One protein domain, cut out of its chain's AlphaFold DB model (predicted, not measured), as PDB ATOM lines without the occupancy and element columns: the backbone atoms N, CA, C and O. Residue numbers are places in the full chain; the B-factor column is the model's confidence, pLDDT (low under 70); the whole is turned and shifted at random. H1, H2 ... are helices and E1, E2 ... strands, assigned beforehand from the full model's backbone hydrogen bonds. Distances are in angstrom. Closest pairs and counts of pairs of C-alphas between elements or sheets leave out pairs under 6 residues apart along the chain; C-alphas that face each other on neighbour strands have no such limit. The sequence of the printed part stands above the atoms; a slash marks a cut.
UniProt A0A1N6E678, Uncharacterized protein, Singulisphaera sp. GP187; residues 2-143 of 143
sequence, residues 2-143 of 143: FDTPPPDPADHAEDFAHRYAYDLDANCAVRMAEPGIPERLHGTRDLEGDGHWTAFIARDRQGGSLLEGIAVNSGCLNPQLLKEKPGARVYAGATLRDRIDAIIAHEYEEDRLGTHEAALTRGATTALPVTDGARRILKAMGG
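Overview. This is residues 2 to 143 of the 143 residues of an uncharacterized protein of Singulisphaera sp. GP187 (UniProt A0A1N6E678). A small two-stranded hairpin, E1 and E2, packs on the long helix H4, and H6 packs on H4 on the side away from the hairpin; H5 folds back at the last turns of H4, and H3 packs on H6. H2 packs on E2 and crosses H4 near its own last residues, while H1 makes a corner with H2 and touches no helix. The printed part has 142 residues with six named helices and two named strands, in the order H1 H2 E1 E2 H3 H4 H5 H6; the sheet, E1 - E2, is antiparallel and the class is mostly helix. The whole is compact, with a radius of gyration of the C-alphas of 14.1 A and spans of 43 by 33 by 23 A.

Along the chain. E1 is residues 64 to 66, beginning at C-alpha 64 (24.903, -24.292, 89.486), and E2 is residues 70 to 73, 10.0 A long. H4, residues 96 to 113, is 25.5 A long and ends at C-alpha 113 (40.195, -18.453, 89.455). H2, residues 21 to 33, is 18.4 A long, and H1, residues 9 to 19, is 15.5 A long. H6, residues 132 to 141, is 14.4 A long and ends at C-alpha 141 (28.902, -17.170, 101.498). H5 is residues 116 to 123, and H3 is residues 88 to 93.

Arrangement. E1 and E2 form an antiparallel hairpin at 153 degrees; N 65 and O 71 are 2.8 A apart and N 71 and O 65 are 2.9 A apart, both within hydrogen-bond range. The closest C-alphas of E1 and H4 are those of Gly 64 and Ile 103, 5.9 A. H4 touches H6 with residues 98 to 106 alone, closest at the C-alphas of Asp 98 and Ala 134, 4.4 A, at a steep tilt of 57 degrees, the same way. H4 touches H5 with residues 105 to 113 alone, closest at the C-alphas of Glu 110 and Ala 119, 4.8 A. H5 and H6 form a helical hairpin at 40 degrees. H3 touches H6 at a shallow tilt of 18 degrees, opposite ways, closest at the C-alphas of Tyr 91 and Ile 137, 5.8 A. H2 touches H4 with residues 28 to 32 alone, closest at the C-alphas of Met 32 and Ile 104, 6.8 A. H1 and H2 are close but not clearly touching, about perpendicular at 85 degrees, with the C-alphas of Ala 17 and Leu 24 7.4 A apart. In the six helices every O i to N i+4 pair is within hydrogen-bond range.

Size, cuts and confidence. The two C-alphas farthest apart, those of Phe 2 and Leu 113, are 44.9 A apart. The printed part has no cut. The links H2 to E1, 30 residues, and E2 to H3, 14 residues, are long; in the first, residues 56 to 57 pair parallel with residues 72 to 73 of E2. The mean pLDDT of the printed part is 94.3, and residues 2 and 143 are under 70.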
ATOM      1  N   PHE A   2      -3.930 -32.351  90.317       52.50
ATOM      2  CA  PHE A   2      -2.609 -31.825  90.661       52.50
ATOM      3  C   PHE A   2      -2.146 -32.616  91.877       52.50
ATOM      4  O   PHE A   2      -2.790 -32.530  92.924       52.50
ATOM      5  N   ASP A   3      -1.126 -33.452  91.694       72.12
ATOM      6  CA  ASP A   3      -0.451 -34.098  92.812       72.12
ATOM      7  C   ASP A   3       0.037 -33.022  93.781       72.12
ATOM      8  O   ASP A   3       0.485 -31.942  93.379       72.12
ATOM      9  N   THR A   4      -0.106 -33.298  95.073       75.38
ATOM     10  CA  THR A   4       0.493 -32.467  96.114       75.38
ATOM     11  C   THR A   4       1.996 -32.397  95.841       75.38
ATOM     12  O   THR A   4       2.603 -33.455  95.655       75.38
ATOM     13  N   PRO A   5       2.613 -31.200  95.805       75.19
ATOM     14  CA  PRO A   5       4.048 -31.099  95.584       75.19
ATOM     15  C   PRO A   5       4.814 -31.909  96.642       75.19
ATOM     16  O   PRO A   5       4.337 -32.006  97.783       75.19
ATOM     17  N   PRO A   6       5.983 -32.481  96.294       85.44
ATOM     18  CA  PRO A   6       6.802 -33.225  97.240       85.44
ATOM     19  C   PRO A   6       7.031 -32.439  98.544       85.44
ATOM     20  O   PRO A   6       7.228 -31.222  98.504       85.44
ATOM     21  N   PRO A   7       6.993 -33.099  99.717       87.19
ATOM     22  CA  PRO A   7       7.154 -32.410 100.996       87.19
ATOM     23  C   PRO A   7       8.594 -31.937 101.230       87.19
ATOM     24  O   PRO A   7       8.809 -30.991 101.990       87.19
ATOM     25  N   ASP A   8       9.572 -32.592 100.599       93.38
ATOM     26  CA  ASP A   8      10.963 -32.164 100.634       93.38
ATOM     27  C   ASP A   8      11.182 -30.958  99.691       93.38
ATOM     28  O   ASP A   8      10.802 -31.013  98.518       93.38
ATOM     29  N   PRO A   9      11.786 -29.851 100.169       93.81
ATOM     30  CA  PRO A   9      12.004 -28.661  99.350       93.81
ATOM     31  C   PRO A   9      12.890 -28.877  98.120       93.81
ATOM     32  O   PRO A   9      12.709 -28.163  97.135       93.81
ATOM     33  N   ALA A  10      13.848 -29.808  98.167       94.81
ATOM     34  CA  ALA A  10      14.694 -30.113  97.019       94.81
ATOM     35  C   ALA A  10      13.919 -30.932  95.979       94.81
ATOM     36  O   ALA A  10      13.978 -30.606  94.798       94.81
ATOM     37  N   ASP A  11      13.128 -31.916  96.415       95.50
ATOM     38  CA  ASP A  11      12.259 -32.682  95.511       95.50
ATOM     39  C   ASP A  11      11.203 -31.785  94.841       95.50
ATOM     40  O   ASP A  11      10.947 -31.900  93.644       95.50
ATOM     41  N   HIS A  12      10.609 -30.843  95.582       94.69
ATOM     42  CA  HIS A  12       9.665 -29.883  95.004       94.69
ATOM     43  C   HIS A  12      10.350 -28.924  94.018       94.69
ATOM     44  O   HIS A  12       9.779 -28.602  92.975       94.69
ATOM     45  N   ALA A  13      11.568 -28.472  94.323       96.56
ATOM     46  CA  ALA A  13      12.345 -27.634  93.417       96.56
ATOM     47  C   ALA A  13      12.630 -28.345  92.086       96.56
ATOM     48  O   ALA A  13      12.423 -27.742  91.033       96.56
ATOM     49  N   GLU A  14      13.039 -29.615  92.120       96.38
ATOM     50  CA  GLU A  14      13.279 -30.418  90.916       96.38
ATOM     51  C   GLU A  14      11.981 -30.701  90.134       96.38
ATOM     52  O   GLU A  14      11.946 -30.507  88.919       96.38
ATOM     53  N   ASP A  15      10.879 -31.071  90.800       95.56
ATOM     54  CA  ASP A  15       9.582 -31.262  90.127       95.56
ATOM     55  C   ASP A  15       9.128 -29.989  89.394       95.56
ATOM     56  O   ASP A  15       8.710 -30.027  88.231       95.56
ATOM     57  N   PHE A  16       9.236 -28.833  90.055       95.56
ATOM     58  CA  PHE A  16       8.941 -27.551  89.426       95.56
ATOM     59  C   PHE A  16       9.893 -27.285  88.254       95.56
ATOM     60  O   PHE A  16       9.444 -26.895  87.177       95.56
ATOM     61  N   ALA A  17      11.193 -27.522  88.441       96.94
ATOM     62  CA  ALA A  17      12.206 -27.329  87.413       96.94
ATOM     63  C   ALA A  17      11.904 -28.138  86.146       96.94
ATOM     64  O   ALA A  17      11.991 -27.593  85.050       96.94
ATOM     65  N   HIS A  18      11.467 -29.394  86.273       95.94
ATOM     66  CA  HIS A  18      11.083 -30.214  85.122       95.94
ATOM     67  C   HIS A  18       9.869 -29.667  84.371       95.94
ATOM     68  O   HIS A  18       9.846 -29.690  83.140       95.94
ATOM     69  N   ARG A  19       8.866 -29.145  85.085       96.12
ATOM     70  CA  ARG A  19       7.651 -28.588  84.465       96.12
ATOM     71  C   ARG A  19       7.904 -27.296  83.690       96.12
ATOM     72  O   ARG A  19       7.166 -27.018  82.749       96.12
ATOM     73  N   TYR A  20       8.932 -26.537  84.069       96.88
ATOM     74  CA  TYR A  20       9.253 -25.225  83.495       96.88
ATOM     75  C   TYR A  20      10.664 -25.160  82.892       96.88
ATOM     76  O   TYR A  20      11.215 -24.071  82.744       96.88
ATOM     77  N   ALA A  21      11.257 -26.305  82.538       95.81
ATOM     78  CA  ALA A  21      12.658 -26.389  82.120       95.81
ATOM     79  C   ALA A  21      12.987 -25.443  80.954       95.81
ATOM     80  O   ALA A  21      13.986 -24.736  81.004       95.81
ATOM     81  N   TYR A  22      12.104 -25.366  79.953       96.19
ATOM     82  CA  TYR A  22      12.277 -24.485  78.794       96.19
ATOM     83  C   TYR A  22      12.297 -22.994  79.175       96.19
ATOM     84  O   TYR A  22      13.165 -22.245  78.731       96.19
ATOM     85  N   ASP A  23      11.364 -22.562  80.028       97.69
ATOM     86  CA  ASP A  23      11.277 -21.163  80.456       97.69
ATOM     87  C   ASP A  23      12.456 -20.780  81.363       97.69
ATOM     88  O   ASP A  23      12.984 -19.668  81.284       97.69
ATOM     89  N   LEU A  24      12.888 -21.709  82.223       97.88
ATOM     90  CA  LEU A  24      14.032 -21.526  83.113       97.88
ATOM     91  C   LEU A  24      15.349 -21.462  82.333       97.88
ATOM     92  O   LEU A  24      16.171 -20.597  82.637       97.88
ATOM     93  N   ASP A  25      15.518 -22.304  81.312       97.75
ATOM     94  CA  ASP A  25      16.659 -22.282  80.391       97.75
ATOM     95  C   ASP A  25      16.763 -20.943  79.657       97.75
ATOM     96  O   ASP A  25      17.772 -20.244  79.779       97.75
ATOM     97  N   ALA A  26      15.676 -20.516  79.007       96.75
ATOM     98  CA  ALA A  26      15.624 -19.235  78.308       96.75
ATOM     99  C   ALA A  26      15.915 -18.050  79.246       96.75
ATOM    100  O   ALA A  26      16.683 -17.146  78.903       96.75
ATOM    101  N   ASN A  27      15.345 -18.057  80.456       97.31
ATOM    102  CA  ASN A  27      15.611 -17.019  81.446       97.31
ATOM    103  C   ASN A  27      17.083 -17.019  81.893       97.31
ATOM    104  O   ASN A  27      17.696 -15.955  81.945       97.31
ATOM    105  N   CYS A  28      17.672 -18.181  82.190       97.56
ATOM    106  CA  CYS A  28      19.069 -18.265  82.618       97.56
ATOM    107  C   CYS A  28      20.036 -17.825  81.513       97.56
ATOM    108  O   CYS A  28      20.966 -17.075  81.806       97.56
ATOM    109  N   ALA A  29      19.774 -18.177  80.252       95.88
ATOM    110  CA  ALA A  29      20.563 -17.706  79.114       95.88
ATOM    111  C   ALA A  29      20.572 -16.166  79.020       95.88
ATOM    112  O   ALA A  29      21.632 -15.548  78.904       95.88
ATOM    113  N   VAL A  30      19.408 -15.520  79.175       95.38
ATOM    114  CA  VAL A  30      19.317 -14.048  79.226       95.38
ATOM    115  C   VAL A  30      20.097 -13.485  80.419       95.38
ATOM    116  O   VAL A  30      20.864 -12.532  80.262       95.38
ATOM    117  N   ARG A  31      19.958 -14.091  81.608       95.75
ATOM    118  CA  ARG A  31      20.678 -13.657  82.817       95.75
ATOM    119  C   ARG A  31      22.195 -13.801  82.701       95.75
ATOM    120  O   ARG A  31      22.890 -13.007  83.322       95.75
ATOM    121  N   MET A  32      22.712 -14.757  81.929       95.31
ATOM    122  CA  MET A  32      24.152 -14.897  81.663       95.31
ATOM    123  C   MET A  32      24.664 -13.849  80.666       95.31
ATOM    124  O   MET A  32      25.776 -13.340  80.819       95.31
ATOM    125  N   ALA A  33      23.850 -13.475  79.676       94.69
ATOM    126  CA  ALA A  33      24.220 -12.472  78.681       94.69
ATOM    127  C   ALA A  33      24.289 -11.047  79.254       94.69
ATOM    128  O   ALA A  33      25.221 -10.302  78.950       94.69
ATOM    129  N   GLU A  34      23.338 -10.667  80.111       93.69
ATOM    130  CA  GLU A  34      23.257  -9.321  80.695       93.69
ATOM    131  C   GLU A  34      24.537  -8.819  81.399       93.69
ATOM    132  O   GLU A  34      24.925  -7.672  81.160       93.69
ATOM    133  N   PRO A  35      25.224  -9.612  82.246       89.00
ATOM    134  CA  PRO A  35      26.456  -9.186  82.902       89.00
ATOM    135  C   PRO A  35      27.694  -9.221  81.995       89.00
ATOM    136  O   PRO A  35      28.786  -8.893  82.460       89.00
ATOM    137  N   GLY A  36      27.544  -9.592  80.719       90.31
ATOM    138  CA  GLY A  36      28.637  -9.635  79.751       90.31
ATOM    139  C   GLY A  36      29.549 -10.852  79.902       90.31
ATOM    140  O   GLY A  36      30.727 -10.779  79.546       90.31
ATOM    141  N   ILE A  37      29.033 -11.966  80.433       93.62
ATOM    142  CA  ILE A  37      29.783 -13.227  80.462       93.62
ATOM    143  C   ILE A  37      30.069 -13.646  79.015       93.62
ATOM    144  O   ILE A  37      29.184 -13.517  78.166       93.62
ATOM    145  N   PRO A  38      31.275 -14.142  78.699       93.56
ATOM    146  CA  PRO A  38      31.570 -14.640  77.362       93.56
ATOM    147  C   PRO A  38      30.579 -15.723  76.915       93.56
ATOM    148  O   PRO A  38      30.373 -16.691  77.638       93.56
ATOM    149  N   GLU A  39      30.043 -15.600  75.699       93.38
ATOM    150  CA  GLU A  39      29.011 -16.498  75.144       93.38
ATOM    151  C   GLU A  39      29.393 -17.984  75.200       93.38
ATOM    152  O   GLU A  39      28.551 -18.833  75.462       93.38
ATOM    153  N   ARG A  40      30.689 -18.309  75.065       93.75
ATOM    154  CA  ARG A  40      31.190 -19.691  75.196       93.75
ATOM    155  C   ARG A  40      30.855 -20.352  76.545       93.75
ATOM    156  O   ARG A  40      30.932 -21.566  76.641       93.75
ATOM    157  N   LEU A  41      30.585 -19.556  77.582       96.38
ATOM    158  CA  LEU A  41      30.260 -20.021  78.932       96.38
ATOM    159  C   LEU A  41      28.745 -20.058  79.189       96.38
ATOM    160  O   LEU A  41      28.344 -20.367  80.305       96.38
ATOM    161  N   HIS A  42      27.899 -19.697  78.219       96.44
ATOM    162  CA  HIS A  42      26.448 -19.630  78.413       96.44
ATOM    163  C   HIS A  42      25.832 -21.014  78.277       96.44
ATOM    164  O   HIS A  42      25.387 -21.383  77.194       96.44
ATOM    165  N   GLY A  43      25.803 -21.771  79.364       96.81
ATOM    166  CA  GLY A  43      25.312 -23.141  79.400       96.81
ATOM    167  C   GLY A  43      26.414 -24.192  79.408       96.81
ATOM    168  O   GLY A  43      27.605 -23.892  79.379       96.81
ATOM    169  N   THR A  44      25.989 -25.447  79.473       96.62
ATOM    170  CA  THR A  44      26.825 -26.642  79.319       96.62
ATOM    171  C   THR A  44      25.963 -27.793  78.798       96.62
ATOM    172  O   THR A  44      24.742 -27.668  78.705       96.62
ATOM    173  N   ARG A  45      26.567 -28.932  78.446       95.31
ATOM    174  CA  ARG A  45      25.811 -30.137  78.067       95.31
ATOM    175  C   ARG A  45      25.108 -30.767  79.278       95.31
ATOM    176  O   ARG A  45      25.775 -31.059  80.270       95.31
ATOM    177  N   ASP A  46      23.806 -31.057  79.174       93.38
ATOM    178  CA  ASP A  46      23.076 -31.895  80.149       93.38
ATOM    179  C   ASP A  46      23.448 -33.375  79.951       93.38
ATOM    180  O   ASP A  46      22.741 -34.138  79.290       93.38
ATOM    181  N   LEU A  47      24.607 -33.776  80.486       90.38
ATOM    182  CA  LEU A  47      25.176 -35.119  80.302       90.38
ATOM    183  C   LEU A  47      24.319 -36.243  80.901       90.38
ATOM    184  O   LEU A  47      24.419 -37.386  80.459       90.38
ATOM    185  N   GLU A  48      23.493 -35.928  81.896       88.00
ATOM    186  CA  GLU A  48      22.584 -36.880  82.539       88.00
ATOM    187  C   GLU A  48      21.164 -36.835  81.940       88.00
ATOM    188  O   GLU A  48      20.293 -37.616  82.331       88.00
ATOM    189  N   GLY A  49      20.924 -35.930  80.987       88.94
ATOM    190  CA  GLY A  49      19.683 -35.799  80.235       88.94
ATOM    191  C   GLY A  49      19.832 -36.170  78.767       88.94
ATOM    192  O   GLY A  49      20.167 -37.302  78.426       88.94
ATOM    193  N   ASP A  50      19.498 -35.228  77.885       88.62
ATOM    194  CA  ASP A  50      19.502 -35.425  76.431       88.62
ATOM    195  C   ASP A  50      20.829 -35.021  75.760       88.62
ATOM    196  O   ASP A  50      20.993 -35.193  74.550       88.62
ATOM    197  N   GLY A  51      21.794 -34.519  76.537       92.12
ATOM    198  CA  GLY A  51      23.093 -34.064  76.054       92.12
ATOM    199  C   GLY A  51      23.066 -32.710  75.343       92.12
ATOM    200  O   GLY A  51      24.108 -32.294  74.825       92.12
ATOM    201  N   HIS A  52      21.924 -32.015  75.297       94.31
ATOM    202  CA  HIS A  52      21.842 -30.691  74.693       94.31
ATOM    203  C   HIS A  52      22.550 -29.633  75.540       94.31
ATOM    204  O   HIS A  52      22.682 -29.744  76.759       94.31
ATOM    205  N   TRP A  53      23.021 -28.593  74.854       96.19
ATOM    206  CA  TRP A  53      23.609 -27.420  75.483       96.19
ATOM    207  C   TRP A  53      22.503 -26.554  76.091       96.19
ATOM    208  O   TRP A  53      21.632 -26.079  75.362       96.19
ATOM    209  N   THR A  54      22.535 -26.362  77.407       97.31
ATOM    210  CA  THR A  54      21.488 -25.680  78.176       97.31
ATOM    211  C   THR A  54      22.094 -24.780  79.251       97.31
ATOM    212  O   THR A  54      23.103 -25.115  79.873       97.31
ATOM    213  N   ALA A  55      21.478 -23.622  79.474       97.88
ATOM    214  CA  ALA A  55      21.765 -22.711  80.575       97.88
ATOM    215  C   ALA A  55      21.077 -23.125  81.888       97.88
ATOM    216  O   ALA A  55      21.434 -22.588  82.943       97.88
ATOM    217  N   PHE A  56      20.114 -24.059  81.846       98.31
ATOM    218  CA  PHE A  56      19.415 -24.554  83.030       98.31
ATOM    219  C   PHE A  56      19.220 -26.082  83.051       98.31
ATOM    220  O   PHE A  56      18.457 -26.638  82.268       98.31
ATOM    221  N   ILE A  57      19.825 -26.762  84.029       97.75
ATOM    222  CA  ILE A  57      19.724 -28.218  84.209       97.75
ATOM    223  C   ILE A  57      18.664 -28.540  85.272       97.75
ATOM    224  O   ILE A  57      18.870 -28.333  86.466       97.75
ATOM    225  N   ALA A  58      17.513 -29.078  84.861       96.69
ATOM    226  CA  ALA A  58      16.390 -29.308  85.779       96.69
ATOM    227  C   ALA A  58      16.641 -30.394  86.843       96.69
ATOM    228  O   ALA A  58      16.123 -30.284  87.947       96.69
ATOM    229  N   ARG A  59      17.438 -31.417  86.516       93.62
ATOM    230  CA  ARG A  59      17.684 -32.602  87.362       93.62
ATOM    231  C   ARG A  59      18.732 -32.392  88.461       93.62
ATOM    232  O   ARG A  59      18.732 -33.096  89.465       93.62
ATOM    233  N   ASP A  60      19.652 -31.447  88.268       93.44
ATOM    234  CA  ASP A  60      20.722 -31.181  89.234       93.44
ATOM    235  C   ASP A  60      20.206 -30.245  90.337       93.44
ATOM    236  O   ASP A  60      19.363 -29.379  90.101       93.44
ATOM    237  N   ARG A  61      20.689 -30.439  91.565       95.56
ATOM    238  CA  ARG A  61      20.193 -29.818  92.802       95.56
ATOM    239  C   ARG A  61      21.238 -28.933  93.495       95.56
ATOM    240  O   ARG A  61      20.986 -28.460  94.603       95.56
ATOM    241  N   GLN A  62      22.408 -28.719  92.888       94.56
ATOM    242  CA  GLN A  62      23.561 -28.062  93.531       94.56
ATOM    243  C   GLN A  62      23.532 -26.522  93.543       94.56
ATOM    244  O   GLN A  62      24.281 -25.896  94.289       94.56
ATOM    245  N   GLY A  63      22.647 -25.901  92.770       94.56
ATOM    246  CA  GLY A  63      22.572 -24.461  92.521       94.56
ATOM    247  C   GLY A  63      23.051 -24.113  91.115       94.56
ATOM    248  O   GLY A  63      22.268 -23.602  90.314       94.56
ATOM    249  N   GLY A  64      24.306 -24.433  90.810       95.38
ATOM    250  CA  GLY A  64      24.903 -24.292  89.486       95.38
ATOM    251  C   GLY A  64      25.879 -25.420  89.181       95.38
ATOM    252  O   GLY A  64      26.106 -26.297  90.016       95.38
ATOM    253  N   SER A  65      26.408 -25.400  87.965       93.50
ATOM    254  CA  SER A  65      27.379 -26.366  87.469       93.50
ATOM    255  C   SER A  65      28.393 -25.638  86.585       93.50
ATOM    256  O   SER A  65      28.004 -24.849  85.718       93.50
ATOM    257  N   LEU A  66      29.675 -25.954  86.764       93.69
ATOM    258  CA  LEU A  66      30.771 -25.493  85.917       93.69
ATOM    259  C   LEU A  66      31.481 -26.703  85.299       93.69
ATOM    260  O   LEU A  66      32.232 -27.411  85.968       93.69
ATOM    261  N   LEU A  67      31.212 -26.959  84.017       91.50
ATOM    262  CA  LEU A  67      31.834 -28.045  83.248       91.50
ATOM    263  C   LEU A  67      32.574 -27.470  82.036       91.50
ATOM    264  O   LEU A  67      33.728 -27.071  82.141       91.50
ATOM    265  N   GLU A  68      31.909 -27.416  80.882       94.12
ATOM    266  CA  GLU A  68      32.431 -26.751  79.679       94.12
ATOM    267  C   GLU A  68      32.040 -25.269  79.637       94.12
ATOM    268  O   GLU A  68      32.731 -24.450  79.033       94.12
ATOM    269  N   GLY A  69      30.940 -24.944  80.306       96.44
ATOM    270  CA  GLY A  69      30.475 -23.602  80.603       96.44
ATOM    271  C   GLY A  69      29.635 -23.620  81.878       96.44
ATOM    272  O   GLY A  69      29.723 -24.561  82.672       96.44
ATOM    273  N   ILE A  70      28.849 -22.567  82.080       97.44
ATOM    274  CA  ILE A  70      28.088 -22.319  83.303       97.44
ATOM    275  C   ILE A  70      26.633 -22.698  83.068       97.44
ATOM    276  O   ILE A  70      25.999 -22.161  82.165       97.44
ATOM    277  N   ALA A  71      26.068 -23.543  83.923       97.94
ATOM    278  CA  ALA A  71      24.626 -23.755  84.001       97.94
ATOM    279  C   ALA A  71      24.108 -23.459  85.408       97.94
ATOM    280  O   ALA A  71      24.796 -23.663  86.404       97.94
ATOM    281  N   VAL A  72      22.870 -22.981  85.487       98.38
ATOM    282  CA  VAL A  72      22.093 -22.948  86.731       98.38
ATOM    283  C   VAL A  72      21.287 -24.245  86.811       98.38
ATOM    284  O   VAL A  72      21.013 -24.865  85.789       98.38
ATOM    285  N   ASN A  73      20.889 -24.693  87.996       97.94
ATOM    286  CA  ASN A  73      20.062 -25.891  88.130       97.94
ATOM    287  C   ASN A  73      18.958 -25.727  89.185       97.94
ATOM    288  O   ASN A  73      18.802 -24.653  89.780       97.94
ATOM    289  N   SER A  74      18.159 -26.774  89.414       98.00
ATOM    290  CA  SER A  74      16.991 -26.723  90.310       98.00
ATOM    291  C   SER A  74      17.321 -26.305  91.745       98.00
ATOM    292  O   SER A  74      16.462 -25.752  92.437       98.00
ATOM    293  N   GLY A  75      18.576 -26.452  92.181       97.81
ATOM    294  CA  GLY A  75      19.034 -25.951  93.476       97.81
ATOM    295  C   GLY A  75      18.770 -24.452  93.672       97.81
ATOM    296  O   GLY A  75      18.522 -24.012  94.799       97.81
ATOM    297  N   CYS A  76      18.723 -23.655  92.595       97.94
ATOM    298  CA  CYS A  76      18.422 -22.221  92.672       97.94
ATOM    299  C   CYS A  76      16.995 -21.925  93.192       97.94
ATOM    300  O   CYS A  76      16.747 -20.897  93.839       97.94
ATOM    301  N   LEU A  77      16.066 -22.862  92.973       97.94
ATOM    302  CA  LEU A  77      14.672 -22.790  93.408       97.94
ATOM    303  C   LEU A  77      14.508 -23.215  94.873       97.94
ATOM    304  O   LEU A  77      13.577 -22.756  95.538       97.94
ATOM    305  N   ASN A  78      15.420 -24.037  95.403       97.81
ATOM    306  CA  ASN A  78      15.371 -24.517  96.780       97.81
ATOM    307  C   ASN A  78      15.892 -23.444  97.762       97.81
ATOM    308  O   ASN A  78      17.103 -23.242  97.862       97.81
ATOM    309  N   PRO A  79      15.038 -22.787  98.575       96.31
ATOM    310  CA  PRO A  79      15.493 -21.780  99.538       96.31
ATOM    311  C   PRO A  79      16.391 -22.359 100.645       96.31
ATOM    312  O   PRO A  79      17.064 -21.601 101.340       96.31
ATOM    313  N   GLN A  80      16.401 -23.683 100.821       97.19
ATOM    314  CA  GLN A  80      17.217 -24.394 101.803       97.19
ATOM    315  C   GLN A  80      18.522 -24.949 101.214       97.19
ATOM    316  O   GLN A  80      19.221 -25.667 101.923       97.19
ATOM    317  N   LEU A  81      18.889 -24.603  99.971       97.12
ATOM    318  CA  LEU A  81      20.124 -25.078  99.326       97.12
ATOM    319  C   LEU A  81      21.365 -24.894 100.215       97.12
ATOM    320  O   LEU A  81      22.200 -25.786 100.342       97.12
ATOM    321  N   LEU A  82      21.469 -23.731 100.858       96.19
ATOM    322  CA  LEU A  82      22.587 -23.377 101.733       96.19
ATOM    323  C   LEU A  82      22.302 -23.656 103.213       96.19
ATOM    324  O   LEU A  82      22.937 -23.051 104.073       96.19
ATOM    325  N   LYS A  83      21.328 -24.511 103.550       96.06
ATOM    326  CA  LYS A  83      21.032 -24.850 104.949       96.06
ATOM    327  C   LYS A  83      22.321 -25.281 105.661       96.06
ATOM    328  O   LYS A  83      23.123 -26.018 105.102       96.06
ATOM    329  N   GLU A  84      22.517 -24.762 106.875       94.69
ATOM    330  CA  GLU A  84      23.709 -24.991 107.715       94.69
ATOM    331  C   GLU A  84      25.037 -24.435 107.158       94.69
ATOM    332  O   GLU A  84      26.067 -24.553 107.820       94.69
ATOM    333  N   LYS A  85      25.025 -23.745 106.010       93.75
ATOM    334  CA  LYS A  85      26.189 -23.057 105.431       93.75
ATOM    335  C   LYS A  85      26.148 -21.538 105.682       93.75
ATOM    336  O   LYS A  85      25.073 -20.972 105.926       93.75
ATOM    337  N   PRO A  86      27.296 -20.835 105.594       93.81
ATOM    338  CA  PRO A  86      27.318 -19.376 105.537       93.81
ATOM    339  C   PRO A  86      26.365 -18.834 104.461       93.81
ATOM    340  O   PRO A  86      26.210 -19.406 103.384       93.81
ATOM    341  N   GLY A  87      25.660 -17.749 104.780       94.75
ATOM    342  CA  GLY A  87      24.692 -17.138 103.866       94.75
ATOM    343  C   GLY A  87      23.313 -17.801 103.794       94.75
ATOM    344  O   GLY A  87      22.433 -17.215 103.164       94.75
ATOM    345  N   ALA A  88      23.056 -18.914 104.502       96.94
ATOM    346  CA  ALA A  88      21.766 -19.627 104.505       96.94
ATOM    347  C   ALA A  88      20.540 -18.702 104.598       96.94
ATOM    348  O   ALA A  88      19.641 -18.737 103.760       96.94
ATOM    349  N   ARG A  89      20.519 -17.822 105.608       97.12
ATOM    350  CA  ARG A  89      19.400 -16.899 105.852       97.12
ATOM    351  C   ARG A  89      19.247 -15.856 104.743       97.12
ATOM    352  O   ARG A  89      18.124 -15.485 104.415       97.12
ATOM    353  N   VAL A  90      20.363 -15.370 104.199       97.88
ATOM    354  CA  VAL A  90      20.362 -14.360 103.130       97.88
ATOM    355  C   VAL A  90      19.832 -14.981 101.843       97.88
ATOM    356  O   VAL A  90      18.941 -14.413 101.223       97.88
ATOM    357  N   TYR A  91      20.311 -16.175 101.497       98.06
ATOM    358  CA  TYR A  91      19.876 -16.922 100.323       98.06
ATOM    359  C   TYR A  91      18.390 -17.299 100.391       98.06
ATOM    360  O   TYR A  91      17.632 -17.022  99.458       98.06
ATOM    361  N   ALA A  92      17.942 -17.844 101.526       97.94
ATOM    362  CA  ALA A  92      16.549 -18.239 101.733       97.94
ATOM    363  C   ALA A  92      15.566 -17.063 101.586       97.94
ATOM    364  O   ALA A  92      14.467 -17.243 101.068       97.94
ATOM    365  N   GLY A  93      15.962 -15.857 102.007       97.81
ATOM    366  CA  GLY A  93      15.147 -14.642 101.890       97.81
ATOM    367  C   GLY A  93      15.286 -13.887 100.564       97.81
ATOM    368  O   GLY A  93      14.571 -12.910 100.355       97.81
ATOM    369  N   ALA A  94      16.211 -14.290  99.692       98.19
ATOM    370  CA  ALA A  94      16.470 -13.604  98.433       98.19
ATOM    371  C   ALA A  94      15.447 -13.952  97.345       98.19
ATOM    372  O   ALA A  94      14.803 -15.005  97.385       98.19
ATOM    373  N   THR A  95      15.330 -13.073  96.348       98.19
ATOM    374  CA  THR A  95      14.519 -13.345  95.156       98.19
ATOM    375  C   THR A  95      15.173 -14.424  94.292       98.19
ATOM    376  O   THR A  95      16.385 -14.629  94.357       98.19
ATOM    377  N   LEU A  96      14.394 -15.090  93.432       97.19
ATOM    378  CA  LEU A  96      14.953 -16.059  92.484       97.19
ATOM    379  C   LEU A  96      16.006 -15.417  91.568       97.19
ATOM    380  O   LEU A  96      17.058 -16.004  91.345       97.19
ATOM    381  N   ARG A  97      15.764 -14.181  91.107       97.56
ATOM    382  CA  ARG A  97      16.727 -13.425  90.293       97.56
ATOM    383  C   ARG A  97      18.061 -13.244  91.016       97.56
ATOM    384  O   ARG A  97      19.100 -13.491  90.424       97.56
ATOM    385  N   ASP A  98      18.028 -12.856  92.290       98.19
ATOM    386  CA  ASP A  98      19.248 -12.678  93.083       98.19
ATOM    387  C   ASP A  98      20.016 -13.993  93.267       98.19
ATOM    388  O   ASP A  98      21.243 -13.989  93.255       98.19
ATOM    389  N   ARG A  99      19.310 -15.121  93.432       98.56
ATOM    390  CA  ARG A  99      19.941 -16.445  93.550       98.56
ATOM    391  C   ARG A  99      20.594 -16.870  92.238       98.56
ATOM    392  O   ARG A  99      21.746 -17.284  92.264       98.56
ATOM    393  N   ILE A 100      19.886 -16.723  91.117       98.38
ATOM    394  CA  ILE A 100      20.402 -17.024  89.773       98.38
ATOM    395  C   ILE A 100      21.659 -16.198  89.490       98.38
ATOM    396  O   ILE A 100      22.689 -16.754  89.124       98.38
ATOM    397  N   ASP A 101      21.609 -14.888  89.731       98.00
ATOM    398  CA  ASP A 101      22.756 -14.000  89.537       98.00
ATOM    399  C   ASP A 101      23.941 -14.353  90.442       98.00
ATOM    400  O   ASP A 101      25.089 -14.288  90.004       98.00
ATOM    401  N   ALA A 102      23.678 -14.717  91.702       97.94
ATOM    402  CA  ALA A 102      24.726 -15.138  92.626       97.94
ATOM    403  C   ALA A 102      25.399 -16.430  92.156       97.94
ATOM    404  O   ALA A 102      26.621 -16.502  92.176       97.94
ATOM    405  N   ILE A 103      24.619 -17.414  91.701       97.88
ATOM    406  CA  ILE A 103      25.138 -18.671  91.151       97.88
ATOM    407  C   ILE A 103      25.990 -18.384  89.915       97.88
ATOM    408  O   ILE A 103      27.163 -18.726  89.897       97.88
ATOM    409  N   ILE A 104      25.446 -17.668  88.928       97.88
ATOM    410  CA  ILE A 104      26.160 -17.330  87.690       97.88
ATOM    411  C   ILE A 104      27.495 -16.631  87.989       97.88
ATOM    412  O   ILE A 104      28.521 -16.964  87.397       97.88
ATOM    413  N   ALA A 105      27.502 -15.666  88.913       97.38
ATOM    414  CA  ALA A 105      28.730 -14.972  89.275       97.38
ATOM    415  C   ALA A 105      29.703 -15.833  90.083       97.38
ATOM    416  O   ALA A 105      30.908 -15.676  89.907       97.38
ATOM    417  N   HIS A 106      29.210 -16.728  90.942       97.31
ATOM    418  CA  HIS A 106      30.049 -17.702  91.639       97.31
ATOM    419  C   HIS A 106      30.760 -18.611  90.632       97.31
ATOM    420  O   HIS A 106      31.988 -18.640  90.624       97.31
ATOM    421  N   GLU A 107      30.015 -19.255  89.729       97.19
ATOM    422  CA  GLU A 107      30.582 -20.170  88.725       97.19
ATOM    423  C   GLU A 107      31.549 -19.454  87.772       97.19
ATOM    424  O   GLU A 107      32.596 -19.985  87.415       97.19
ATOM    425  N   TYR A 108      31.254 -18.206  87.393       96.69
ATOM    426  CA  TYR A 108      32.172 -17.406  86.582       96.69
ATOM    427  C   TYR A 108      33.491 -17.103  87.303       96.69
ATOM    428  O   TYR A 108      34.564 -17.148  86.699       96.69
ATOM    429  N   GLU A 109      33.438 -16.754  88.591       96.38
ATOM    430  CA  GLU A 109      34.662 -16.542  89.363       96.38
ATOM    431  C   GLU A 109      35.413 -17.861  89.584       96.38
ATOM    432  O   GLU A 109      36.643 -17.841  89.600       96.38
ATOM    433  N   GLU A 110      34.711 -18.990  89.689       96.31
ATOM    434  CA  GLU A 110      35.308 -20.325  89.768       96.31
ATOM    435  C   GLU A 110      36.040 -20.701  88.468       96.31
ATOM    436  O   GLU A 110      37.212 -21.068  88.542       96.31
ATOM    437  N   ASP A 111      35.451 -20.465  87.287       95.81
ATOM    438  CA  ASP A 111      36.122 -20.608  85.975       95.81
ATOM    439  C   ASP A 111      37.386 -19.742  85.897       95.81
ATOM    440  O   ASP A 111      38.467 -20.186  85.506       95.81
ATOM    441  N   ARG A 112      37.269 -18.482  86.327       95.44
ATOM    442  CA  ARG A 112      38.343 -17.491  86.214       95.44
ATOM    443  C   ARG A 112      39.499 -17.732  87.189       95.44
ATOM    444  O   ARG A 112      40.628 -17.324  86.902       95.44
ATOM    445  N   LEU A 113      39.222 -18.285  88.368       94.88
ATOM    446  CA  LEU A 113      40.195 -18.453  89.455       94.88
ATOM    447  C   LEU A 113      40.676 -19.897  89.620       94.88
ATOM    448  O   LEU A 113      41.723 -20.113  90.229       94.88
ATOM    449  N   GLY A 114      39.936 -20.861  89.076       93.75
ATOM    450  CA  GLY A 114      40.267 -22.280  89.054       93.75
ATOM    451  C   GLY A 114      39.911 -23.063  90.320       93.75
ATOM    452  O   GLY A 114      40.124 -24.273  90.328       93.75
ATOM    453  N   THR A 115      39.403 -22.426  91.386       94.50
ATOM    454  CA  THR A 115      38.964 -23.142  92.599       94.50
ATOM    455  C   THR A 115      37.714 -22.543  93.234       94.50
ATOM    456  O   THR A 115      37.504 -21.324  93.233       94.50
ATOM    457  N   HIS A 116      36.935 -23.419  93.866       93.06
ATOM    458  CA  HIS A 116      35.733 -23.069  94.612       93.06
ATOM    459  C   HIS A 116      36.014 -22.090  95.762       93.06
ATOM    460  O   HIS A 116      35.317 -21.092  95.938       93.06
ATOM    461  N   GLU A 117      37.081 -22.311  96.534       94.56
ATOM    462  CA  GLU A 117      37.441 -21.456  97.671       94.56
ATOM    463  C   GLU A 117      37.849 -20.045  97.226       94.56
ATOM    464  O   GLU A 117      37.545 -19.048  97.897       94.56
ATOM    465  N   ALA A 118      38.525 -19.941  96.077       93.44
ATOM    466  CA  ALA A 118      38.879 -18.656  95.498       93.44
ATOM    467  C   ALA A 118      37.626 -17.910  95.018       93.44
ATOM    468  O   ALA A 118      37.518 -16.702  95.253       93.44
ATOM    469  N   ALA A 119      36.659 -18.620  94.426       94.50
ATOM    470  CA  ALA A 119      35.367 -18.066  94.030       94.50
ATOM    471  C   ALA A 119      34.564 -17.552  95.233       94.50
ATOM    472  O   ALA A 119      34.113 -16.407  95.209       94.50
ATOM    473  N   LEU A 120      34.485 -18.319  96.330       93.81
ATOM    474  CA  LEU A 120      33.836 -17.882  97.574       93.81
ATOM    475  C   LEU A 120      34.459 -16.589  98.115       93.81
ATOM    476  O   LEU A 120      33.751 -15.634  98.435       93.81
ATOM    477  N   THR A 121      35.792 -16.525  98.155       91.56
ATOM    478  CA  THR A 121      36.520 -15.340  98.635       91.56
ATOM    479  C   THR A 121      36.295 -14.132  97.722       91.56
ATOM    480  O   THR A 121      36.130 -13.000  98.185       91.56
ATOM    481  N   ARG A 122      36.299 -14.346  96.400       91.94
ATOM    482  CA  ARG A 122      36.219 -13.261  95.419       91.94
ATOM    483  C   ARG A 122      34.798 -12.785  95.163       91.94
ATOM    484  O   ARG A 122      34.632 -11.595  94.888       91.94
ATOM    485  N   GLY A 123      33.799 -13.658  95.273       87.88
ATOM    486  CA  GLY A 123      32.420 -13.426  94.844       87.88
ATOM    487  C   GLY A 123      31.829 -12.126  95.387       87.88
ATOM    488  O   GLY A 123      31.220 -11.358  94.645       87.88
ATOM    489  N   ALA A 124      32.108 -11.786  96.651       88.81
ATOM    490  CA  ALA A 124      31.672 -10.529  97.273       88.81
ATOM    491  C   ALA A 124      32.098  -9.264  96.490       88.81
ATOM    492  O   ALA A 124      31.413  -8.236  96.493       88.81
ATOM    493  N   THR A 125      33.242  -9.352  95.814       92.56
ATOM    494  CA  THR A 125      33.904  -8.279  95.061       92.56
ATOM    495  C   THR A 125      33.989  -8.580  93.566       92.56
ATOM    496  O   THR A 125      34.809  -7.979  92.871       92.56
ATOM    497  N   THR A 126      33.149  -9.493  93.059       93.81
ATOM    498  CA  THR A 126      33.068  -9.751  91.618       93.81
ATOM    499  C   THR A 126      32.835  -8.448  90.854       93.81
ATOM    500  O   THR A 126      32.067  -7.574  91.292       93.81
ATOM    501  N   ALA A 127      33.531  -8.329  89.723       93.31
ATOM    502  CA  ALA A 127      33.389  -7.212  88.799       93.31
ATOM    503  C   ALA A 127      32.135  -7.342  87.922       93.31
ATOM    504  O   ALA A 127      31.768  -6.375  87.257       93.31
ATOM    505  N   LEU A 128      31.476  -8.510  87.927       94.81
ATOM    506  CA  LEU A 128      30.228  -8.697  87.202       94.81
ATOM    507  C   LEU A 128      29.140  -7.756  87.755       94.81
ATOM    508  O   LEU A 128      29.000  -7.620  88.982       94.81
ATOM    509  N   PRO A 129      28.350  -7.109  86.880       95.00
ATOM    510  CA  PRO A 129      27.256  -6.230  87.279       95.00
ATOM    511  C   PRO A 129      26.021  -7.054  87.686       95.00
ATOM    512  O   PRO A 129      24.992  -7.048  87.018       95.00
ATOM    513  N   VAL A 130      26.137  -7.784  88.795       95.56
ATOM    514  CA  VAL A 130      25.034  -8.535  89.415       95.56
ATOM    515  C   VAL A 130      24.157  -7.644  90.288       95.56
ATOM    516  O   VAL A 130      24.577  -6.562  90.711       95.56
ATOM    517  N   THR A 131      22.950  -8.112  90.613       96.56
ATOM    518  CA  THR A 131      22.068  -7.399  91.547       96.56
ATOM    519  C   THR A 131      22.702  -7.205  92.931       96.56
ATOM    520  O   THR A 131      23.537  -7.986  93.400       96.56
ATOM    521  N   ASP A 132      22.229  -6.190  93.659       96.38
ATOM    522  CA  ASP A 132      22.628  -5.980  95.055       96.38
ATOM    523  C   ASP A 132      22.275  -7.177  95.949       96.38
ATOM    524  O   ASP A 132      22.989  -7.476  96.907       96.38
ATOM    525  N   GLY A 133      21.172  -7.877  95.654       97.25
ATOM    526  CA  GLY A 133      20.786  -9.092  96.364       97.25
ATOM    527  C   GLY A 133      21.775 -10.231  96.138       97.25
ATOM    528  O   GLY A 133      22.224 -10.828  97.118       97.25
ATOM    529  N   ALA A 134      22.198 -10.455  94.894       97.44
ATOM    530  CA  ALA A 134      23.228 -11.436  94.565       97.44
ATOM    531  C   ALA A 134      24.557 -11.122  95.262       97.44
ATOM    532  O   ALA A 134      25.157 -11.989  95.897       97.44
ATOM    533  N   ARG A 135      24.979  -9.851  95.259       96.62
ATOM    534  CA  ARG A 135      26.197  -9.421  95.964       96.62
ATOM    535  C   ARG A 135      26.116  -9.666  97.472       96.62
ATOM    536  O   ARG A 135      27.112 -10.051  98.084       96.62
ATOM    537  N   ARG A 136      24.942  -9.472  98.085       97.38
ATOM    538  CA  ARG A 136      24.715  -9.807  99.503       97.38
ATOM    539  C   ARG A 136      24.831 -11.309  99.762       97.38
ATOM    540  O   ARG A 136      25.408 -11.671 100.783       97.38
ATOM    541  N   ILE A 137      24.314 -12.154  98.867       98.06
ATOM    542  CA  ILE A 137      24.459 -13.616  98.955       98.06
ATOM    543  C   ILE A 137      25.941 -13.994  98.890       98.06
ATOM    544  O   ILE A 137      26.447 -14.593  99.835       98.06
ATOM    545  N   LEU A 138      26.647 -13.568  97.839       97.06
ATOM    546  CA  LEU A 138      28.065 -13.877  97.623       97.06
ATOM    547  C   LEU A 138      28.937 -13.429  98.804       97.06
ATOM    548  O   LEU A 138      29.779 -14.181  99.288       97.06
ATOM    549  N   LYS A 139      28.686 -12.226  99.336       96.62
ATOM    550  CA  LYS A 139      29.368 -11.729 100.538       96.62
ATOM    551  C   LYS A 139      29.096 -12.583 101.775       96.62
ATOM    552  O   LYS A 139      29.981 -12.726 102.606       96.62
ATOM    553  N   ALA A 140      27.880 -13.099 101.928       96.19
ATOM    554  CA  ALA A 140      27.523 -13.920 103.077       96.19
ATOM    555  C   ALA A 140      28.052 -15.361 102.969       96.19
ATOM    556  O   ALA A 140      28.214 -16.008 104.000       96.19
ATOM    557  N   MET A 141      28.309 -15.852 101.752       93.69
ATOM    558  CA  MET A 141      28.902 -17.170 101.498       93.69
ATOM    559  C   MET A 141      30.418 -17.193 101.724       93.69
ATOM    560  O   MET A 141      30.921 -18.165 102.274       93.69
ATOM    561  N   GLY A 142      31.133 -16.135 101.328       86.62
ATOM    562  CA  GLY A 142      32.586 -16.006 101.523       86.62
ATOM    563  C   GLY A 142      33.022 -15.434 102.876       86.62
ATOM    564  O   GLY A 142      34.179 -15.041 103.011       86.62
ATOM    565  N   GLY A 143      32.082 -15.288 103.819       60.53
ATOM    566  CA  GLY A 143      32.301 -14.697 105.144       60.53
ATOM    567  C   GLY A 143      33.096 -15.576 106.097       60.53
ATOM    568  O   GLY A 143      32.956 -16.815 106.018       60.53
TER     569      GLY A 143